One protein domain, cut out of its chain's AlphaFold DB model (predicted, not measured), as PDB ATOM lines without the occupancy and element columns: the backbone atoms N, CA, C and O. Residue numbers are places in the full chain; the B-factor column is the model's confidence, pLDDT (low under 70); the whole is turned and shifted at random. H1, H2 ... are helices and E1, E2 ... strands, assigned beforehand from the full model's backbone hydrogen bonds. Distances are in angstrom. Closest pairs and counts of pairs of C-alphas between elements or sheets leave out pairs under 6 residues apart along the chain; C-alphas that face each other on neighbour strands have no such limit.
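This is residues 74 to 176 of the 219 residues of an uncharacterized protein of Schizophyllum commune (strain H4-8 / FGSC 9210) (UniProt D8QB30). A small three-stranded sheet, E1 E2 E3, forms the middle, with H2 packed over one face and also meeting a separate hairpin, E4 and E5; H1 and H3 stand nearly end to end beside E1. Residues 142 to 167, a long stretch with no named element, arch past the side away from H2 and return to E1, where residues 165 to 166 make a short pairing with residues 88 to 89. The printed part has 103 residues, with three named helices and five named strands in the order H1 E1 E2 E3 H2 E4 E5 H3; the class is mixed, with 47 residues in named elements, under half. It is compact, with a radius of gyration of the C-alphas of 12.8 A and spans of 36 by 32 by 22 A.

Find C-alpha 74 at (0.746, 45.375, 26.370); from there H1 runs 12.9 A to residue 82. Next come E1, residues 86 to 89, E2, 93 to 96, and E3, 102 to 104. H2, residues 115 to 124, is 13.9 A long. E4, residues 129 to 132, and E5, 138 to 141, precede H3, residues 168 to 176, 12.4 A long, ending at (-0.875, 24.040, 46.709).

E1 E2 E3 form a meander, each strand the antiparallel neighbour of the one before; look for N 87 and O 95 at 2.9 A, and N 94 and O 103 at 2.9 A. H2 is on this sheet at a height of 9.8 A; its C-alpha 117 is 6.4 A from C-alpha 103, the closest to E3. In the hairpin E4 and E5, N 131 and O 139 are 2.9 A apart; the closest C-alphas of H2 and E4, Lys 122 and Phe 130, are 6.5 A apart. H1 and H3 only just touch, only at their ends, with 3 pairs of C-alphas within 8 A, the closest Leu 82 and Ala 168 at 5.3 A. Every O i to N i+4 pair is within hydrogen-bond range in H2 and H3; in H1, 3 of 5 are.

The C-alphas farthest apart, Lys 127 and Asp 160, are 38.7 A apart. The printed part has no cut, and the link from E5 to H3 is long. Look for pLDDT under 70 at residues 107 to 113 and 158 to 161.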
ATOM      1  N   GLU A  74       2.002  46.110  26.521       79.50
ATOM      2  CA  GLU A  74       0.746  45.375  26.370       79.50
ATOM      3  C   GLU A  74       0.983  43.875  26.544       79.50
ATOM      4  O   GLU A  74       0.305  43.227  27.336       79.50
ATOM      5  N   GLN A  75       2.018  43.330  25.896       79.06
ATOM      6  CA  GLN A  75       2.396  41.926  26.069       79.06
ATOM      7  C   GLN A  75       2.768  41.599  27.517       79.06
ATOM      8  O   GLN A  75       2.472  40.505  27.982       79.06
ATOM      9  N   ARG A  76       3.384  42.533  28.255       80.50
ATOM     10  CA  ARG A  76       3.654  42.351  29.687       80.50
ATOM     11  C   ARG A  76       2.367  42.338  30.506       80.50
ATOM     12  O   ARG A  76       2.213  41.468  31.358       80.50
ATOM     13  N   ASN A  77       1.467  43.283  30.250       82.75
ATOM     14  CA  ASN A  77       0.186  43.363  30.950       82.75
ATOM     15  C   ASN A  77      -0.665  42.104  30.740       82.75
ATOM     16  O   ASN A  77      -1.504  41.813  31.578       82.75
ATOM     17  N   ILE A  78      -0.423  41.350  29.665       84.56
ATOM     18  CA  ILE A  78      -1.032  40.037  29.429       84.56
ATOM     19  C   ILE A  78      -0.210  38.920  30.090       84.56
ATOM     20  O   ILE A  78      -0.754  38.085  30.803       84.56
ATOM     21  N   ALA A  79       1.109  38.899  29.889       86.56
ATOM     22  CA  ALA A  79       1.950  37.782  30.308       86.56
ATOM     23  C   ALA A  79       2.167  37.702  31.826       86.56
ATOM     24  O   ALA A  79       2.176  36.600  32.369       86.56
ATOM     25  N   LEU A  80       2.374  38.824  32.531       88.81
ATOM     26  CA  LEU A  80       2.701  38.778  33.965       88.81
ATOM     27  C   LEU A  80       1.558  38.288  34.852       88.81
ATOM     28  O   LEU A  80       1.833  37.432  35.693       88.81
ATOM     29  N   PRO A  81       0.311  38.781  34.697       91.25
ATOM     30  CA  PRO A  81      -0.790  38.280  35.507       91.25
ATOM     31  C   PRO A  81      -1.011  36.782  35.300       91.25
ATOM     32  O   PRO A  81      -1.331  36.092  36.257       91.25
ATOM     33  N   LEU A  82      -0.798  36.285  34.076       91.88
ATOM     34  CA  LEU A  82      -1.039  34.888  33.712       91.88
ATOM     35  C   LEU A  82       0.124  33.948  34.052       91.88
ATOM     36  O   LEU A  82      -0.076  32.747  34.120       91.88
ATOM     37  N   SER A  83       1.335  34.462  34.284       93.88
ATOM     38  CA  SER A  83       2.523  33.627  34.504       93.88
ATOM     39  C   SER A  83       2.511  32.935  35.874       93.88
ATOM     40  O   SER A  83       2.701  33.621  36.886       93.88
ATOM     41  N   PRO A  84       2.435  31.588  35.950       94.81
ATOM     42  CA  PRO A  84       2.531  30.872  37.228       94.81
ATOM     43  C   PRO A  84       3.893  31.055  37.912       94.81
ATOM     44  O   PRO A  84       4.020  30.968  39.132       94.81
ATOM     45  N   ALA A  85       4.941  31.374  37.148       95.12
ATOM     46  CA  ALA A  85       6.264  31.659  37.693       95.12
ATOM     47  C   ALA A  85       6.354  32.980  38.483       95.12
ATOM     48  O   ALA A  85       7.398  33.251  39.086       95.12
ATOM     49  N   ILE A  86       5.312  33.817  38.463       94.56
ATOM     50  CA  ILE A  86       5.306  35.153  39.064       94.56
ATOM     51  C   ILE A  86       4.335  35.180  40.237       94.56
ATOM     52  O   ILE A  86       3.133  35.020  40.056       94.56
ATOM     53  N   ALA A  87       4.855  35.420  41.440       94.19
ATOM     54  CA  ALA A  87       4.019  35.615  42.622       94.19
ATOM     55  C   ALA A  87       3.436  37.028  42.649       94.19
ATOM     56  O   ALA A  87       2.235  37.221  42.811       94.19
ATOM     57  N   GLU A  88       4.294  38.021  42.451       92.88
ATOM     58  CA  GLU A  88       3.937  39.433  42.506       92.88
ATOM     59  C   GLU A  88       4.739  40.200  41.458       92.88
ATOM     60  O   GLU A  88       5.852  39.800  41.102       92.88
ATOM     61  N   TYR A  89       4.215  41.322  40.974       91.12
ATOM     62  CA  TYR A  89       4.936  42.199  40.052       91.12
ATOM     63  C   TYR A  89       4.550  43.674  40.216       91.12
ATOM     64  O   TYR A  89       3.408  44.012  40.526       91.12
ATOM     65  N   THR A  90       5.520  44.549  39.961       88.19
ATOM     66  CA  THR A  90       5.365  45.997  39.767       88.19
ATOM     67  C   THR A  90       5.685  46.351  38.312       88.19
ATOM     68  O   THR A  90       5.900  45.467  37.471       88.19
ATOM     69  N   ASN A  91       5.675  47.633  37.959       82.56
ATOM     70  CA  ASN A  91       6.132  48.083  36.647       82.56
ATOM     71  C   ASN A  91       7.650  47.911  36.481       82.56
ATOM     72  O   ASN A  91       8.086  47.656  35.356       82.56
ATOM     73  N   ALA A  92       8.407  47.982  37.583       82.00
ATOM     74  CA  ALA A  92       9.870  47.913  37.621       82.00
ATOM     75  C   ALA A  92      10.449  46.524  37.951       82.00
ATOM     76  O   ALA A  92      11.598  46.225  37.616       82.00
ATOM     77  N   SER A  93       9.683  45.642  38.600       87.62
ATOM     78  CA  SER A  93      10.201  44.340  39.036       87.62
ATOM     79  C   SER A  93       9.152  43.227  39.064       87.62
ATOM     80  O   SER A  93       7.950  43.478  39.069       87.62
ATOM     81  N   ALA A  94       9.608  41.975  39.073       90.19
ATOM     82  CA  ALA A  94       8.773  40.808  39.360       90.19
ATOM     83  C   ALA A  94       9.427  39.902  40.392       90.19
ATOM     84  O   ALA A  94      10.646  39.714  40.418       90.19
ATOM     85  N   ARG A  95       8.583  39.273  41.200       92.94
ATOM     86  CA  ARG A  95       8.964  38.296  42.203       92.94
ATOM     87  C   ARG A  95       8.697  36.885  41.712       92.94
ATOM     88  O   ARG A  95       7.579  36.541  41.330       92.94
ATOM     89  N   CYS A  96       9.734  36.056  41.751       94.25
ATOM     90  CA  CYS A  96       9.620  34.651  41.386       94.25
ATOM     91  C   CYS A  96       8.772  33.881  42.407       94.25
ATOM     92  O   CYS A  96       9.044  33.947  43.602       94.25
ATOM     93  N   SER A  97       7.789  33.108  41.949       95.88
ATOM     94  CA  SER A  97       6.941  32.288  42.826       95.88
ATOM     95  C   SER A  97       7.662  31.069  43.408       95.88
ATOM     96  O   SER A  97       7.277  30.575  44.460       95.88
ATOM     97  N   TYR A  98       8.739  30.603  42.776       95.56
ATOM     98  CA  TYR A  98       9.461  29.391  43.185       95.56
ATOM     99  C   TYR A  98      10.618  29.641  44.163       95.56
ATOM    100  O   TYR A  98      11.075  28.717  44.823       95.56
ATOM    101  N   CYS A  99      11.171  30.858  44.216       93.81
ATOM    102  CA  CYS A  99      12.250  31.200  45.159       93.81
ATOM    103  C   CYS A  99      12.088  32.564  45.831       93.81
ATOM    104  O   CYS A  99      13.015  33.017  46.500       93.81
ATOM    105  N   ARG A 100      10.963  33.253  45.606       93.62
ATOM    106  CA  ARG A 100      10.634  34.569  46.184       93.62
ATOM    107  C   ARG A 100      11.624  35.696  45.858       93.62
ATOM    108  O   ARG A 100      11.477  36.820  46.327       93.62
ATOM    109  N   LYS A 101      12.617  35.459  44.994       91.75
ATOM    110  CA  LYS A 101      13.583  36.489  44.600       91.75
ATOM    111  C   LYS A 101      12.911  37.561  43.738       91.75
ATOM    112  O   LYS A 101      12.338  37.247  42.694       91.75
ATOM    113  N   ALA A 102      13.040  38.823  44.149       90.19
ATOM    114  CA  ALA A 102      12.678  39.977  43.335       90.19
ATOM    115  C   ALA A 102      13.743  40.226  42.255       90.19
ATOM    116  O   ALA A 102      14.948  40.223  42.523       90.19
ATOM    117  N   ILE A 103      13.294  40.404  41.019       88.88
ATOM    118  CA  ILE A 103      14.130  40.588  39.837       88.88
ATOM    119  C   ILE A 103      13.672  41.872  39.162       88.88
ATOM    120  O   ILE A 103      12.521  41.986  38.745       88.88
ATOM    121  N   GLN A 104      14.585  42.832  39.065       85.31
ATOM    122  CA  GLN A 104      14.342  44.087  38.366       85.31
ATOM    123  C   GLN A 104      14.333  43.863  36.855       85.31
ATOM    124  O   GLN A 104      15.106  43.058  36.310       85.31
ATOM    125  N   TYR A 105      13.457  44.592  36.176       80.06
ATOM    126  CA  TYR A 105      13.545  44.742  34.737       80.06
ATOM    127  C   TYR A 105      14.700  45.690  34.421       80.06
ATOM    128  O   TYR A 105      14.915  46.678  35.111       80.06
ATOM    129  N   ASP A 106      15.494  45.345  33.411       71.06
ATOM    130  CA  ASP A 106      16.616  46.184  33.001       71.06
ATOM    131  C   ASP A 106      16.184  47.099  31.856       71.06
ATOM    132  O   ASP A 106      15.882  46.630  30.752       71.06
ATOM    133  N   ASP A 107      16.180  48.402  32.127       62.84
ATOM    134  CA  ASP A 107      15.856  49.443  31.155       62.84
ATOM    135  C   ASP A 107      17.045  49.821  30.260       62.84
ATOM    136  O   ASP A 107      16.858  50.478  29.234       62.84
ATOM    137  N   ARG A 108      18.274  49.365  30.559       59.50
ATOM    138  CA  ARG A 108      19.492  49.722  29.793       59.50
ATOM    139  C   ARG A 108      19.491  49.190  28.364       59.50
ATOM    140  O   ARG A 108      20.192  49.714  27.503       59.50
ATOM    141  N   HIS A 109      18.671  48.183  28.084       53.25
ATOM    142  CA  HIS A 109      18.433  47.681  26.732       53.25
ATOM    143  C   HIS A 109      17.114  48.195  26.137       53.25
ATOM    144  O   HIS A 109      16.610  47.609  25.175       53.25
ATOM    145  N   GLY A 110      16.564  49.285  26.700       44.56
ATOM    146  CA  GLY A 110      15.373  50.058  26.310       44.56
ATOM    147  C   GLY A 110      14.090  49.246  26.119       44.56
ATOM    148  O   GLY A 110      13.192  49.632  25.373       44.56
ATOM    149  N   GLY A 111      14.034  48.065  26.713       45.03
ATOM    150  CA  GLY A 111      12.913  47.160  26.608       45.03
ATOM    151  C   GLY A 111      12.823  46.439  27.924       45.03
ATOM    152  O   GLY A 111      13.683  45.620  28.227       45.03
ATOM    153  N   ILE A 112      11.785  46.785  28.666       53.16
ATOM    154  CA  ILE A 112      11.438  46.297  29.987       53.16
ATOM    155  C   ILE A 112      11.248  44.767  29.922       53.16
ATOM    156  O   ILE A 112      10.169  44.228  29.636       53.16
ATOM    157  N   GLY A 113      12.377  44.073  30.027       60.78
ATOM    158  CA  GLY A 113      12.556  42.754  29.455       60.78
ATOM    159  C   GLY A 113      12.399  41.669  30.499       60.78
ATOM    160  O   GLY A 113      13.290  41.449  31.319       60.78
ATOM    161  N   LEU A 114      11.345  40.864  30.349       75.94
ATOM    162  CA  LEU A 114      11.199  39.557  31.006       75.94
ATOM    163  C   LEU A 114      12.375  38.602  30.733       75.94
ATOM    164  O   LEU A 114      12.433  37.512  31.286       75.94
ATOM    165  N   TRP A 115      13.334  38.991  29.892       80.56
ATOM    166  CA  TRP A 115      14.564  38.260  29.634       80.56
ATOM    167  C   TRP A 115      15.363  37.951  30.903       80.56
ATOM    168  O   TRP A 115      15.784  36.808  31.076       80.56
ATOM    169  N   ASN A 116      15.558  38.925  31.800       85.06
ATOM    170  CA  ASN A 116      16.290  38.694  33.052       85.06
ATOM    171  C   ASN A 116      15.554  37.699  33.945       85.06
ATOM    172  O   ASN A 116      16.174  36.801  34.515       85.06
ATOM    173  N   PHE A 117      14.228  37.811  33.987       88.19
ATOM    174  CA  PHE A 117      13.369  36.886  34.708       88.19
ATOM    175  C   PHE A 117      13.415  35.474  34.101       88.19
ATOM    176  O   PHE A 117      13.697  34.508  34.797       88.19
ATOM    177  N   GLY A 118      13.267  35.337  32.783       88.94
ATOM    178  CA  GLY A 118      13.380  34.055  32.085       88.94
ATOM    179  C   GLY A 118      14.771  33.424  32.214       88.94
ATOM    180  O   GLY A 118      14.892  32.214  32.403       88.94
ATOM    181  N   ARG A 119      15.840  34.230  32.177       89.31
ATOM    182  CA  ARG A 119      17.209  33.778  32.469       89.31
ATOM    183  C   ARG A 119      17.321  33.291  33.912       89.31
ATOM    184  O   ARG A 119      17.933  32.253  34.149       89.31
ATOM    185  N   HIS A 120      16.744  34.021  34.863       92.44
ATOM    186  CA  HIS A 120      16.690  33.604  36.258       92.44
ATOM    187  C   HIS A 120      15.992  32.246  36.401       92.44
ATOM    188  O   HIS A 120      16.583  31.351  37.005       92.44
ATOM    189  N   LEU A 121      14.823  32.059  35.774       93.25
ATOM    190  CA  LEU A 121      14.084  30.794  35.802       93.25
ATOM    191  C   LEU A 121      14.948  29.623  35.326       93.25
ATOM    192  O   LEU A 121      15.149  28.659  36.062       93.25
ATOM    193  N   LYS A 122      15.566  29.753  34.148       91.75
ATOM    194  CA  LYS A 122      16.438  28.712  33.579       91.75
ATOM    195  C   LYS A 122      17.668  28.416  34.439       91.75
ATOM    196  O   LYS A 122      18.105  27.273  34.527       91.75
ATOM    197  N   ASN A 123      18.246  29.435  35.070       93.12
ATOM    198  CA  ASN A 123      19.504  29.283  35.798       93.12
ATOM    199  C   ASN A 123      19.321  28.782  37.231       93.12
ATOM    200  O   ASN A 123      20.174  28.032  37.708       93.12
ATOM    201  N   LYS A 124      18.272  29.233  37.926       95.06
ATOM    202  CA  LYS A 124      18.040  28.940  39.349       95.06
ATOM    203  C   LYS A 124      17.084  27.774  39.576       95.06
ATOM    204  O   LYS A 124      17.220  27.103  40.591       95.06
ATOM    205  N   HIS A 125      16.220  27.463  38.613       94.56
ATOM    206  CA  HIS A 125      15.241  26.380  38.716       94.56
ATOM    207  C   HIS A 125      15.536  25.242  37.733       94.56
ATOM    208  O   HIS A 125      14.645  24.727  37.070       94.56
ATOM    209  N   ARG A 126      16.806  24.817  37.662       90.56
ATOM    210  CA  ARG A 126      17.281  23.762  36.742       90.56
ATOM    211  C   ARG A 126      16.624  22.395  36.946       90.56
ATOM    212  O   ARG A 126      16.677  21.572  36.046       90.56
ATOM    213  N   LYS A 127      16.063  22.150  38.135       90.19
ATOM    214  CA  LYS A 127      15.342  20.909  38.453       90.19
ATOM    215  C   LYS A 127      14.005  20.805  37.714       90.19
ATOM    216  O   LYS A 127      13.492  19.704  37.580       90.19
ATOM    217  N   GLY A 128      13.449  21.932  37.271       91.31
ATOM    218  CA  GLY A 128      12.188  21.967  36.550       91.31
ATOM    219  C   GLY A 128      12.345  22.194  35.058       91.31
ATOM    220  O   GLY A 128      13.392  22.618  34.564       91.31
ATOM    221  N   THR A 129      11.245  21.976  34.347       93.50
ATOM    222  CA  THR A 129      11.162  22.215  32.908       93.50
ATOM    223  C   THR A 129      10.580  23.595  32.661       93.50
ATOM    224  O   THR A 129       9.423  23.860  32.985       93.50
ATOM    225  N   PHE A 130      11.384  24.485  32.079       92.62
ATOM    226  CA  PHE A 130      10.920  25.811  31.684       92.62
ATOM    227  C   PHE A 130       9.975  25.709  30.484       92.62
ATOM    228  O   PHE A 130      10.374  25.246  29.413       92.62
ATOM    229  N   VAL A 131       8.752  26.204  30.656       91.62
ATOM    230  CA  VAL A 131       7.719  26.256  29.622       91.62
ATOM    231  C   VAL A 131       7.320  27.712  29.406       91.62
ATOM    232  O   VAL A 131       7.197  28.498  30.347       91.62
ATOM    233  N   LYS A 132       7.148  28.082  28.136       89.44
ATOM    234  CA  LYS A 132       6.593  29.375  27.744       89.44
ATOM    235  C   LYS A 132       5.262  29.124  27.054       89.44
ATOM    236  O   LYS A 132       5.248  28.472  26.012       89.44
ATOM    237  N   GLY A 133       4.177  29.623  27.631       87.00
ATOM    238  CA  GLY A 133       2.843  29.422  27.078       87.00
ATOM    239  C   GLY A 133       2.526  30.348  25.896       87.00
ATOM    240  O   GLY A 133       3.339  31.212  25.524       87.00
ATOM    241  N   PRO A 134       1.337  30.183  25.290       85.50
ATOM    242  CA  PRO A 134       0.937  30.877  24.065       85.50
ATOM    243  C   PRO A 134       0.872  32.398  24.254       85.50
ATOM    244  O   PRO A 134       1.355  33.147  23.407       85.50
ATOM    245  N   SER A 135       0.407  32.855  25.419       85.62
ATOM    246  CA  SER A 135       0.321  34.274  25.798       85.62
ATOM    247  C   SER A 135       1.633  34.840  26.357       85.62
ATOM    248  O   SER A 135       1.643  35.867  27.030       85.62
ATOM    249  N   HIS A 136       2.757  34.159  26.107       84.12
ATOM    250  CA  HIS A 136       4.075  34.461  26.672       84.12
ATOM    251  C   HIS A 136       4.179  34.345  28.197       84.12
ATOM    252  O   HIS A 136       5.156  34.829  28.774       84.12
ATOM    253  N   GLU A 137       3.224  33.662  28.820       89.88
ATOM    254  CA  GLU A 137       3.295  33.258  30.218       89.88
ATOM    255  C   GLU A 137       4.521  32.378  30.484       89.88
ATOM    256  O   GLU A 137       5.002  31.648  29.608       89.88
ATOM    257  N   LEU A 138       5.053  32.493  31.694       91.69
ATOM    258  CA  LEU A 138       6.259  31.805  32.129       91.69
ATOM    259  C   LEU A 138       5.904  30.814  33.233       91.69
ATOM    260  O   LEU A 138       5.322  31.202  34.244       91.69
ATOM    261  N   GLU A 139       6.319  29.564  33.058       93.94
ATOM    262  CA  GLU A 139       6.111  28.476  34.012       93.94
ATOM    263  C   GLU A 139       7.399  27.644  34.137       93.94
ATOM    264  O   GLU A 139       8.168  27.490  33.182       93.94
ATOM    265  N   VAL A 140       7.647  27.097  35.326       95.25
ATOM    266  CA  VAL A 140       8.623  26.028  35.540       95.25
ATOM    267  C   VAL A 140       7.896  24.827  36.135       95.25
ATOM    268  O   VAL A 140       7.526  24.833  37.305       95.25
ATOM    269  N   ARG A 141       7.699  23.789  35.322       93.56
ATOM    270  CA  ARG A 141       7.014  22.560  35.740       93.56
ATOM    271  C   ARG A 141       7.916  21.686  36.601       93.56
ATOM    272  O   ARG A 141       9.130  21.664  36.400       93.56
ATOM    273  N   GLY A 142       7.309  20.936  37.520       92.25
ATOM    274  CA  GLY A 142       8.028  20.032  38.427       92.25
ATOM    275  C   GLY A 142       8.768  20.747  39.562       92.25
ATOM    276  O   GLY A 142       9.631  20.152  40.203       92.25
ATOM    277  N   VAL A 143       8.462  22.024  39.806       94.06
ATOM    278  CA  VAL A 143       9.022  22.808  40.910       94.06
ATOM    279  C   VAL A 143       7.869  23.366  41.728       94.06
ATOM    280  O   VAL A 143       6.984  24.016  41.181       94.06
ATOM    281  N   ARG A 144       7.895  23.109  43.037       93.94
ATOM    282  CA  ARG A 144       6.900  23.629  43.976       93.94
ATOM    283  C   ARG A 144       7.064  25.133  44.173       93.94
ATOM    284  O   ARG A 144       8.179  25.659  44.096       93.94
ATOM    285  N   HIS A 145       5.956  25.814  44.435       94.56
ATOM    286  CA  HIS A 145       5.984  27.226  44.791       94.56
ATOM    287  C   HIS A 145       6.541  27.387  46.208       94.56
ATOM    288  O   HIS A 145       6.307  26.553  47.083       94.56
ATOM    289  N   ALA A 146       7.327  28.440  46.414       94.38
ATOM    290  CA  ALA A 146       7.907  28.743  47.712       94.38
ATOM    291  C   ALA A 146       6.951  29.624  48.514       94.38
ATOM    292  O   ALA A 146       6.443  30.621  47.992       94.38
ATOM    293  N   HIS A 147       6.763  29.290  49.790       90.75
ATOM    294  CA  HIS A 147       5.993  30.129  50.700       90.75
ATOM    295  C   HIS A 147       6.710  31.462  50.971       90.75
ATOM    296  O   HIS A 147       7.948  31.519  50.953       90.75
ATOM    297  N   PRO A 148       5.951  32.541  51.229       89.38
ATOM    298  CA  PRO A 148       6.490  33.762  51.811       89.38
ATOM    299  C   PRO A 148       7.190  33.457  53.138       89.38
ATOM    300  O   PRO A 148       6.739  32.602  53.897       89.38
ATOM    301  N   PHE A 149       8.277  34.166  53.427       86.69
ATOM    302  CA  PHE A 149       9.015  34.026  54.683       86.69
ATOM    303  C   PHE A 149       8.988  35.332  55.478       86.69
ATOM    304  O   PHE A 149       8.826  36.420  54.919       86.69
ATOM    305  N   GLU A 150       9.160  35.236  56.794       83.56
ATOM    306  CA  GLU A 150       9.217  36.413  57.658       83.56
ATOM    307  C   GLU A 150      10.402  37.313  57.283       83.56
ATOM    308  O   GLU A 150      11.537  36.857  57.135       83.56
ATOM    309  N   GLY A 151      10.137  38.609  57.104       79.12
ATOM    310  CA  GLY A 151      11.153  39.579  56.681       79.12
ATOM    311  C   GLY A 151      11.420  39.613  55.174       79.12
ATOM    312  O   GLY A 151      12.396  40.229  54.740       79.12
ATOM    313  N   GLU A 152      10.572  38.986  54.357       82.88
ATOM    314  CA  GLU A 152      10.628  39.141  52.907       82.88
ATOM    315  C   GLU A 152      10.516  40.628  52.518       82.88
ATOM    316  O   GLU A 152       9.503  41.283  52.758       82.88
ATOM    317  N   GLY A 153      11.591  41.177  51.939       74.62
ATOM    318  CA  GLY A 153      11.695  42.611  51.656       74.62
ATOM    319  C   GLY A 153      10.601  43.112  50.713       74.62
ATOM    320  O   GLY A 153      10.097  42.360  49.880       74.62
ATOM    321  N   ALA A 154      10.245  44.392  50.804       75.19
ATOM    322  CA  ALA A 154       9.278  45.001  49.892       75.19
ATOM    323  C   ALA A 154       9.774  44.963  48.433       75.19
ATOM    324  O   ALA A 154      10.979  44.970  48.166       75.19
ATOM    325  N   MET A 155       8.848  44.903  47.472       83.12
ATOM    326  CA  MET A 155       9.198  45.117  46.065       83.12
ATOM    327  C   MET A 155       9.428  46.596  45.771       83.12
ATOM    328  O   MET A 155       8.865  47.465  46.428       83.12
ATOM    329  N   TYR A 156      10.286  46.862  44.786       72.12
ATOM    330  CA  TYR A 156      10.641  48.218  44.388       72.12
ATOM    331  C   TYR A 156       9.471  48.886  43.662       72.12
ATOM    332  O   TYR A 156       8.890  48.304  42.738       72.12
ATOM    333  N   PHE A 157       9.180  50.112  44.085       76.19
ATOM    334  CA  PHE A 157       8.246  51.026  43.446       76.19
ATOM    335  C   PHE A 157       9.058  52.106  42.738       76.19
ATOM    336  O   PHE A 157       9.828  52.803  43.397       76.19
ATOM    337  N   ASP A 158       8.885  52.253  41.426       63.84
ATOM    338  CA  ASP A 158       9.451  53.391  40.701       63.84
ATOM    339  C   ASP A 158       8.351  54.433  40.457       63.84
ATOM    340  O   ASP A 158       7.610  54.371  39.476       63.84
ATOM    341  N   GLY A 159       8.261  55.403  41.371       60.81
ATOM    342  CA  GLY A 159       7.450  56.615  41.220       60.81
ATOM    343  C   GLY A 159       5.961  56.496  41.563       60.81
ATOM    344  O   GLY A 159       5.452  55.449  41.971       60.81
ATOM    345  N   ASP A 160       5.265  57.626  41.406       49.09
ATOM    346  CA  ASP A 160       3.841  57.769  41.703       49.09
ATOM    347  C   ASP A 160       3.002  56.914  40.741       49.09
ATOM    348  O   ASP A 160       2.919  57.178  39.542       49.09
ATOM    349  N   GLY A 161       2.378  55.862  41.276       63.56
ATOM    350  CA  GLY A 161       1.475  54.978  40.532       63.56
ATOM    351  C   GLY A 161       1.978  53.551  40.327       63.56
ATOM    352  O   GLY A 161       1.282  52.755  39.690       63.56
ATOM    353  N   ASP A 162       3.144  53.190  40.867       76.31
ATOM    354  CA  ASP A 162       3.540  51.789  40.938       76.31
ATOM    355  C   ASP A 162       2.886  51.122  42.160       76.31
ATOM    356  O   ASP A 162       2.989  51.606  43.285       76.31
ATOM    357  N   TYR A 163       2.171  50.018  41.943       83.56
ATOM    358  CA  TYR A 163       1.544  49.227  43.004       83.56
ATOM    359  C   TYR A 163       1.851  47.744  42.808       83.56
ATOM    360  O   TYR A 163       1.996  47.256  41.682       83.56
ATOM    361  N   VAL A 164       1.960  47.013  43.919       88.94
ATOM    362  CA  VAL A 164       2.196  45.569  43.879       88.94
ATOM    363  C   VAL A 164       0.933  44.881  43.382       88.94
ATOM    364  O   VAL A 164      -0.143  45.019  43.962       88.94
ATOM    365  N   ARG A 165       1.073  44.117  42.301       90.56
ATOM    366  CA  ARG A 165       0.015  43.273  41.746       90.56
ATOM    367  C   ARG A 165       0.345  41.812  41.992       90.56
ATOM    368  O   ARG A 165       1.503  41.414  41.878       90.56
ATOM    369  N   LYS A 166      -0.674  41.005  42.284       91.88
ATOM    370  CA  LYS A 166      -0.538  39.546  42.381       91.88
ATOM    371  C   LYS A 166      -0.503  38.935  40.978       91.88
ATOM    372  O   LYS A 166      -1.296  39.316  40.117       91.88
ATOM    373  N   GLY A 167       0.435  38.022  40.747       90.56
ATOM    374  CA  GLY A 167       0.481  37.168  39.558       90.56
ATOM    375  C   GLY A 167      -0.166  35.807  39.818       90.56
ATOM    376  O   GLY A 167      -0.469  35.463  40.963       90.56
ATOM    377  N   ALA A 168      -0.341  35.009  38.762       93.00
ATOM    378  CA  ALA A 168      -0.922  33.669  38.855       93.00
ATOM    379  C   ALA A 168      -0.157  32.739  39.812       93.00
ATOM    380  O   ALA A 168      -0.760  31.868  40.432       93.00
ATOM    381  N   GLY A 169       1.148  32.946  40.007       92.06
ATOM    382  CA  GLY A 169       1.944  32.168  40.954       92.06
ATOM    383  C   GLY A 169       1.534  32.332  42.418       92.06
ATOM    384  O   GLY A 169       1.775  31.428  43.210       92.06
ATOM    385  N   ALA A 170       0.904  33.452  42.795       90.69
ATOM    386  CA  ALA A 170       0.346  33.605  44.140       90.69
ATOM    387  C   ALA A 170      -0.924  32.762  44.327       90.69
ATOM    388  O   ALA A 170      -1.118  32.184  45.390       90.69
ATOM    389  N   ALA A 171      -1.766  32.670  43.294       91.38
ATOM    390  CA  ALA A 171      -2.947  31.809  43.316       91.38
ATOM    391  C   ALA A 171      -2.554  30.324  43.293       91.38
ATOM    392  O   ALA A 171      -3.113  29.532  44.040       91.38
ATOM    393  N   ALA A 172      -1.543  29.962  42.498       91.50
ATOM    394  CA  ALA A 172      -1.016  28.601  42.446       91.50
ATOM    395  C   ALA A 172      -0.459  28.131  43.800       91.50
ATOM    396  O   ALA A 172      -0.643  26.974  44.163       91.50
ATOM    397  N   LEU A 173       0.177  29.028  44.564       92.19
ATOM    398  CA  LEU A 173       0.600  28.714  45.927       92.19
ATOM    399  C   LEU A 173      -0.602  28.440  46.842       92.19
ATOM    400  O   LEU A 173      -0.591  27.446  47.546       92.19
ATOM    401  N   ALA A 174      -1.651  29.265  46.793       91.00
ATOM    402  CA  ALA A 174      -2.838  29.048  47.625       91.00
ATOM    403  C   ALA A 174      -3.502  27.684  47.358       91.00
ATOM    404  O   ALA A 174      -3.898  27.006  48.297       91.00
ATOM    405  N   ILE A 175      -3.566  27.260  46.091       91.50
ATOM    406  CA  ILE A 175      -4.074  25.930  45.717       91.50
ATOM    407  C   ILE A 175      -3.164  24.826  46.274       91.50
ATOM    408  O   ILE A 175      -3.651  23.855  46.842       91.50
ATOM    409  N   GLN A 176      -1.841  24.994  46.159       92.19
ATOM    410  CA  GLN A 176      -0.875  24.040  46.709       92.19
ATOM    411  C   GLN A 176      -1.049  23.870  48.227       92.19
ATOM    412  O   GLN A 176      -0.990  22.750  48.723       92.19
TER     413      GLN A 176